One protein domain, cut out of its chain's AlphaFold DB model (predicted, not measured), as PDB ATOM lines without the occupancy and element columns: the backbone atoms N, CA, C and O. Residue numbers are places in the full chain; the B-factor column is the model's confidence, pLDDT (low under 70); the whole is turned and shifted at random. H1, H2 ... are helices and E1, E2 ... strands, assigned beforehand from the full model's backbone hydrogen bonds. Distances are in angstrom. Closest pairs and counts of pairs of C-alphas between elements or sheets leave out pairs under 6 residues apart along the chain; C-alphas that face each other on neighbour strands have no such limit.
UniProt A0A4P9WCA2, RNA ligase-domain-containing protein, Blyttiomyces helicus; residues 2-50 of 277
ATOM      1  N   ALA A   2     -14.880  29.126 -31.015       76.56
ATOM      2  CA  ALA A   2     -15.490  27.858 -31.466       76.56
ATOM      3  C   ALA A   2     -16.537  27.979 -32.604       76.56
ATOM      4  O   ALA A   2     -16.538  27.153 -33.512       76.56
ATOM      5  N   LEU A   3     -17.388  29.015 -32.609       84.50
ATOM      6  CA  LEU A   3     -18.385  29.232 -33.678       84.50
ATOM      7  C   LEU A   3     -17.758  29.320 -35.081       84.50
ATOM      8  O   LEU A   3     -18.226  28.671 -36.011       84.50
ATOM      9  N   GLU A   4     -16.689  30.099 -35.227       87.50
ATOM     10  CA  GLU A   4     -16.034  30.324 -36.521       87.50
ATOM     11  C   GLU A   4     -15.064  29.187 -36.872       87.50
ATOM     12  O   GLU A   4     -14.990  28.787 -38.031       87.50
ATOM     13  N   THR A   5     -14.345  28.633 -35.888       86.62
ATOM     14  CA  THR A   5     -13.269  27.659 -36.145       86.62
ATOM     15  C   THR A   5     -13.713  26.199 -36.116       86.62
ATOM     16  O   THR A   5     -13.080  25.383 -36.771       86.62
ATOM     17  N   VAL A   6     -14.760  25.853 -35.357       89.19
ATOM     18  CA  VAL A   6     -15.267  24.470 -35.223       89.19
ATOM     19  C   VAL A   6     -16.555  24.282 -36.017       89.19
ATOM     20  O   VAL A   6     -16.718  23.292 -36.719       89.19
ATOM     21  N   LEU A   7     -17.481  25.239 -35.919       94.06
ATOM     22  CA  LEU A   7     -18.784  25.150 -36.589       94.06
ATOM     23  C   LEU A   7     -18.804  25.833 -37.962       94.06
ATOM     24  O   LEU A   7     -19.796  25.735 -38.688       94.06
ATOM     25  N   HIS A   8     -17.714  26.511 -38.334       94.56
ATOM     26  CA  HIS A   8     -17.571  27.239 -39.595       94.56
ATOM     27  C   HIS A   8     -18.707  28.244 -39.850       94.56
ATOM     28  O   HIS A   8     -19.154  28.436 -40.986       94.56
ATOM     29  N   ILE A   9     -19.195  28.881 -38.782       96.19
ATOM     30  CA  ILE A   9     -20.190  29.948 -38.862       96.19
ATOM     31  C   ILE A   9     -19.494  31.242 -39.262       96.19
ATOM     32  O   ILE A   9     -18.584  31.700 -38.587       96.19
ATOM     33  N   THR A  10     -19.953  31.860 -40.343       95.50
ATOM     34  CA  THR A  10     -19.567  33.220 -40.720       95.50
ATOM     35  C   THR A  10     -20.309  34.222 -39.846       95.50
ATOM     36  O   THR A  10     -21.540  34.187 -39.786       95.50
ATOM     37  N   VAL A  11     -19.575  35.146 -39.222       95.94
ATOM     38  CA  VAL A  11     -20.143  36.233 -38.418       95.94
ATOM     39  C   VAL A  11     -19.889  37.573 -39.104       95.94
ATOM     40  O   VAL A  11     -18.777  38.098 -39.085       95.94
ATOM     41  N   LYS A  12     -20.932  38.173 -39.685       96.88
ATOM     42  CA  LYS A  12     -20.870  39.555 -40.179       96.88
ATOM     43  C   LYS A  12     -21.246  40.516 -39.052       96.88
ATOM     44  O   LYS A  12     -22.303  40.375 -38.433       96.88
ATOM     45  N   LYS A  13     -20.370  41.480 -38.770       97.44
ATOM     46  CA  LYS A  13     -20.529  42.445 -37.674       97.44
ATOM     47  C   LYS A  13     -21.100  43.759 -38.191       97.44
ATOM     48  O   LYS A  13     -20.605  44.299 -39.175       97.44
ATOM     49  N   TYR A  14     -22.098  44.280 -37.488       97.88
ATOM     50  CA  TYR A  14     -22.684  45.597 -37.718       97.88
ATOM     51  C   TYR A  14     -22.460  46.442 -36.464       97.88
ATOM     52  O   TYR A  14     -23.358  46.600 -35.640       97.88
ATOM     53  N   GLU A  15     -21.223  46.913 -36.279       97.44
ATOM     54  CA  GLU A  15     -20.786  47.537 -35.019       97.44
ATOM     55  C   GLU A  15     -21.567  48.807 -34.678       97.44
ATOM     56  O   GLU A  15     -21.908  49.003 -33.516       97.44
ATOM     57  N   ALA A  16     -21.939  49.607 -35.683       96.81
ATOM     58  CA  ALA A  16     -22.741  50.819 -35.494       96.81
ATOM     59  C   ALA A  16     -24.105  50.557 -34.828       96.81
ATOM     60  O   ALA A  16     -24.651  51.449 -34.188       96.81
ATOM     61  N   TYR A  17     -24.629  49.335 -34.954       97.25
ATOM     62  CA  TYR A  17     -25.919  48.922 -34.399       97.25
ATOM     63  C   TYR A  17     -25.775  47.875 -33.289       97.25
ATOM     64  O   TYR A  17     -26.772  47.394 -32.765       97.25
ATOM     65  N   GLY A  18     -24.544  47.465 -32.959       97.81
ATOM     66  CA  GLY A  18     -24.306  46.379 -32.014       97.81
ATOM     67  C   GLY A  18     -24.928  45.049 -32.449       97.81
ATOM     68  O   GLY A  18     -25.422  44.319 -31.599       97.81
ATOM     69  N   LEU A  19     -24.921  44.711 -33.747       98.56
ATOM     70  CA  LEU A  19     -25.534  43.471 -34.256       98.56
ATOM     71  C   LEU A  19     -24.507  42.484 -34.826       98.56
ATOM     72  O   LEU A  19     -23.405  42.855 -35.261       98.56
ATOM     73  N   ARG A  20     -24.886  41.202 -34.851       98.00
ATOM     74  CA  ARG A  20     -24.128  40.092 -35.449       98.00
ATOM     75  C   ARG A  20     -25.046  39.234 -36.313       98.00
ATOM     76  O   ARG A  20     -26.011  38.669 -35.813       98.00
ATOM     77  N   LYS A  21     -24.725  39.102 -37.601       97.81
ATOM     78  CA  LYS A  21     -25.422  38.219 -38.549       97.81
ATOM     79  C   LYS A  21     -24.624  36.926 -38.706       97.81
ATOM     80  O   LYS A  21     -23.468  36.967 -39.129       97.81
ATOM     81  N   LEU A  22     -25.228  35.797 -38.360       97.62
ATOM     82  CA  LEU A  22     -24.610  34.477 -38.322       97.62
ATOM     83  C   LEU A  22     -25.117  33.618 -39.484       97.62
ATOM     84  O   LEU A  22     -26.322  33.482 -39.714       97.62
ATOM     85  N   ASN A  23     -24.178  33.023 -40.217       96.31
ATOM     86  CA  ASN A  23     -24.459  32.153 -41.353       96.31
ATOM     87  C   ASN A  23     -23.602  30.891 -41.337       96.31
ATOM     88  O   ASN A  23     -22.381  30.979 -41.295       96.31
ATOM     89  N   TYR A  24     -24.222  29.724 -41.471       94.31
ATOM     90  CA  TYR A  24     -23.516  28.480 -41.716       94.31
ATOM     91  C   TYR A  24     -22.891  28.488 -43.106       94.31
ATOM     92  O   TYR A  24     -23.448  29.038 -44.070       94.31
ATOM     93  N   SER A  25     -21.755  27.811 -43.211       89.69
ATOM     94  CA  SER A  25     -21.139  27.496 -44.486       89.69
ATOM     95  C   SER A  25     -21.697  26.180 -45.019       89.69
ATOM     96  O   SER A  25     -21.860  25.212 -44.280       89.69
ATOM     97  N   GLN A  26     -22.035  26.129 -46.308       81.94
ATOM     98  CA  GLN A  26     -22.756  24.978 -46.868       81.94
ATOM     99  C   GLN A  26     -21.953  23.674 -46.810       81.94
ATOM    100  O   GLN A  26     -22.561  22.615 -46.655       81.94
ATOM    101  N   THR A  27     -20.624  23.784 -46.895       81.75
ATOM    102  CA  THR A  27     -19.699  22.653 -47.025       81.75
ATOM    103  C   THR A  27     -19.042  22.267 -45.691       81.75
ATOM    104  O   THR A  27     -19.261  21.147 -45.246       81.75
ATOM    105  N   PRO A  28     -18.279  23.142 -45.000       89.62
ATOM    106  CA  PRO A  28     -17.548  22.744 -43.800       89.62
ATOM    107  C   PRO A  28     -18.391  22.749 -42.514       89.62
ATOM    108  O   PRO A  28     -17.971  22.151 -41.530       89.62
ATOM    109  N   SER A  29     -19.559  23.407 -42.465       91.19
ATOM    110  CA  SER A  29     -20.370  23.390 -41.239       91.19
ATOM    111  C   SER A  29     -21.047  22.026 -41.040       91.19
ATOM    112  O   SER A  29     -21.702  21.538 -41.967       91.19
ATOM    113  N   PRO A  30     -20.981  21.431 -39.833       90.88
ATOM    114  CA  PRO A  30     -21.563  20.118 -39.568       90.88
ATOM    115  C   PRO A  30     -23.091  20.140 -39.718       90.88
ATOM    116  O   PRO A  30     -23.771  20.922 -39.056       90.88
ATOM    117  N   LYS A  31     -23.636  19.265 -40.578       85.38
ATOM    118  CA  LYS A  31     -25.067  19.251 -40.947       85.38
ATOM    119  C   LYS A  31     -25.998  19.038 -39.734       85.38
ATOM    120  O   LYS A  31     -27.001  19.732 -39.595       85.38
ATOM    121  N   ASN A  32     -25.629  18.164 -38.799       85.25
ATOM    122  CA  ASN A  32     -26.541  17.735 -37.723       85.25
ATOM    123  C   ASN A  32     -26.364  18.520 -36.414       85.25
ATOM    124  O   ASN A  32     -26.874  18.121 -35.372       85.25
ATOM    125  N   HIS A  33     -25.634  19.639 -36.443       91.00
ATOM    126  CA  HIS A  33     -25.424  20.467 -35.260       91.00
ATOM    127  C   HIS A  33     -26.523  21.534 -35.141       91.00
ATOM    128  O   HIS A  33     -26.652  22.389 -36.015       91.00
ATOM    129  N   GLN A  34     -27.266  21.556 -34.030       89.06
ATOM    130  CA  GLN A  34     -28.420  22.455 -33.836       89.06
ATOM    131  C   GLN A  34     -28.076  23.938 -34.063       89.06
ATOM    132  O   GLN A  34     -28.696  24.593 -34.894       89.06
ATOM    133  N   VAL A  35     -26.985  24.431 -33.458       92.12
ATOM    134  CA  VAL A  35     -26.515  25.820 -33.669       92.12
ATOM    135  C   VAL A  35     -26.249  26.134 -35.148       92.12
ATOM    136  O   VAL A  35     -26.506  27.245 -35.604       92.12
ATOM    137  N   VAL A  36     -25.748  25.166 -35.923       93.88
ATOM    138  CA  VAL A  36     -25.505  25.354 -37.360       93.88
ATOM    139  C   VAL A  36     -26.824  25.496 -38.111       93.88
ATOM    140  O   VAL A  36     -26.916  26.322 -39.020       93.88
ATOM    141  N   ALA A  37     -27.838  24.722 -37.723       92.88
ATOM    142  CA  ALA A  37     -29.161  24.788 -38.324       92.88
ATOM    143  C   ALA A  37     -29.838  26.147 -38.081       92.88
ATOM    144  O   ALA A  37     -30.466  26.673 -39.003       92.88
ATOM    145  N   ASP A  38     -29.638  26.743 -36.903       93.62
ATOM    146  CA  ASP A  38     -30.166  28.070 -36.554       93.62
ATOM    147  C   ASP A  38     -29.436  29.204 -37.281       93.62
ATOM    148  O   ASP A  38     -30.030  30.229 -37.615       93.62
ATOM    149  N   CYS A  39     -28.147  29.031 -37.582       95.75
ATOM    150  CA  CYS A  39     -27.320  30.037 -38.247       95.75
ATOM    151  C   CYS A  39     -27.634  30.161 -39.749       95.75
ATOM    152  O   CYS A  39     -26.735  30.125 -40.581       95.75
ATOM    153  N   ARG A  40     -28.895  30.317 -40.148       94.38
ATOM    154  CA  ARG A  40     -29.315  30.564 -41.536       94.38
ATOM    155  C   ARG A  40     -29.808  32.004 -41.686       94.38
ATOM    156  O   ARG A  40     -30.986  32.256 -41.911       94.38
ATOM    157  N   GLY A  41     -28.890  32.957 -41.543       95.50
ATOM    158  CA  GLY A  41     -29.215  34.385 -41.547       95.50
ATOM    159  C   GLY A  41     -29.722  34.903 -40.199       95.50
ATOM    160  O   GLY A  41     -30.385  35.943 -40.163       95.50
ATOM    161  N   LEU A  42     -29.396  34.204 -39.108       97.69
ATOM    162  CA  LEU A  42     -29.711  34.599 -37.735       97.69
ATOM    163  C   LEU A  42     -29.058  35.944 -37.408       97.69
ATOM    164  O   LEU A  42     -27.862  36.121 -37.629       97.69
ATOM    165  N   LEU A  43     -29.830  36.888 -36.888       98.50
ATOM    166  CA  LEU A  43     -29.361  38.199 -36.461       98.50
ATOM    167  C   LEU A  43     -29.530  38.323 -34.951       98.50
ATOM    168  O   LEU A  43     -30.641  38.200 -34.437       98.50
ATOM    169  N   LEU A  44     -28.424  38.576 -34.262       98.19
ATOM    170  CA  LEU A  44     -28.370  38.706 -32.813       98.19
ATOM    171  C   LEU A  44     -27.945  40.115 -32.409       98.19
ATOM    172  O   LEU A  44     -27.070  40.717 -33.041       98.19
ATOM    173  N   ASP A  45     -28.512  40.587 -31.307       97.69
ATOM    174  CA  ASP A  45     -27.962  41.680 -30.515       97.69
ATOM    175  C   ASP A  45     -26.630  41.217 -29.895       97.69
ATOM    176  O   ASP A  45     -26.549  40.184 -29.228       97.69
ATOM    177  N   ALA A  46     -25.555  41.962 -30.141       96.44
ATOM    178  CA  ALA A  46     -24.208  41.608 -29.704       96.44
ATOM    179  C   ALA A  46     -23.996  41.758 -28.188       96.44
ATOM    180  O   ALA A  46     -23.033  41.205 -27.662       96.44
ATOM    181  N   THR A  47     -24.849  42.519 -27.499       94.81
ATOM    182  CA  THR A  47     -24.727  42.829 -26.068       94.81
ATOM    183  C   THR A  47     -25.372  41.768 -25.186       94.81
ATOM    184  O   THR A  47     -24.845  41.448 -24.123       94.81
ATOM    185  N   ASN A  48     -26.501  41.209 -25.624       94.19
ATOM    186  CA  ASN A  48     -27.339  40.326 -24.808       94.19
ATOM    187  C   ASN A  48     -27.751  39.027 -25.526       94.19
ATOM    188  O   ASN A  48     -28.483  38.227 -24.947       94.19
ATOM    189  N   ALA A  49     -27.286  38.818 -26.763       94.06
ATOM    190  CA  ALA A  49     -27.585  37.655 -27.599       94.06
ATOM    191  C   ALA A  49     -29.083  37.425 -27.881       94.06
ATOM    192  O   ALA A  49     -29.467  36.328 -28.286       94.06
ATOM    193  N   ARG A  50     -29.937  38.446 -27.712       96.19
ATOM    194  CA  ARG A  50     -31.340  38.376 -28.130       96.19
ATOM    195  C   ARG A  50     -31.424  38.242 -29.641       96.19
ATOM    196  O   ARG A  50     -30.685  38.891 -30.382       96.19
TER     197      ARG A  50
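AT A GLANCE: This is residues 2 to 50 of the 277 residues of the protein "RNA ligase-domain-containing protein" of Blyttiomyces helicus (UniProt A0A4P9WCA2). What shape do these atoms make? A narrow antiparallel sheet of three strands, E1, E2 and E3, makes a small wall, and two very short helices, H1 and H2, sit at the same end of it, where E1 and E3 begin and E2 ends. The turn of the hairpin E1 and E2 lies at the other end, with residues 46 to 50 after E3 at that end too. What is it made of? The printed part has 49 residues, with two named helices and three named strands in the order H1 E1 E2 H2 E3, the sheet order E1 - E2 - E3 and the class mixed, helices and strands. Is it compact? It is compact, with a radius of gyration of the C-alphas of 10.8 A, and elongated, spanning 31 by 17 by 15 A.

HOW THE PARTS SIT: How do the strands pair? E2, residues 19 to 24, is the inner strand, antiparallel to the edge strand E1, residues 9 to 14, at 159 degrees, with N 12 and O 21 within hydrogen-bond range at 2.9 A. It is also antiparallel to the edge strand E3, residues 40 to 45, at 157 degrees, with N 22 and O 42 within hydrogen-bond range at 2.8 A. Where are the helices? H1, residues 2 to 5, is on the sheet but only grazes it with residues 2 to 4; its closest C-alphas to E1 are those of Leu 3 and Ile 9, 5.5 A. H2, residues 34 to 38, is on the sheet but only grazes it with residues 35 to 38; its closest C-alphas to E2 are those of Val 36 and Tyr 24, 5.7 A. H1 and H2 are apart. What do the helix backbones show? In H2 every O i to N i+4 pair is within hydrogen-bond range; H1 is too short for such a pair, and its 1 pair of O i to N i+3 has 0 within range.

IN THESE COORDINATES: Where do the strands run? E1 measures 15.9 A from C-alpha 9 at (-20.190, 29.948, -38.862) to C-alpha 14. E2 measures 16.9 A, and E3 measures 15.7 A, ending at C-alpha 45 at (-27.962, 41.680, -30.515). How long are the helices? H1 measures 5.2 A from C-alpha 2 at (-15.490, 27.858, -31.466), and H2 measures 6.5 A.

THE WHOLE: How large is it? The two C-alphas farthest apart are those of Ala 16 and Asn 32, 33.4 A. Are there cuts or long links? The printed part has no cut and no long link; E2 to H2, with 9 residues between them, is a short link, and the others are tight. Where is confidence low? No printed residue is under 70, and the mean pLDDT of the printed part is 93.2.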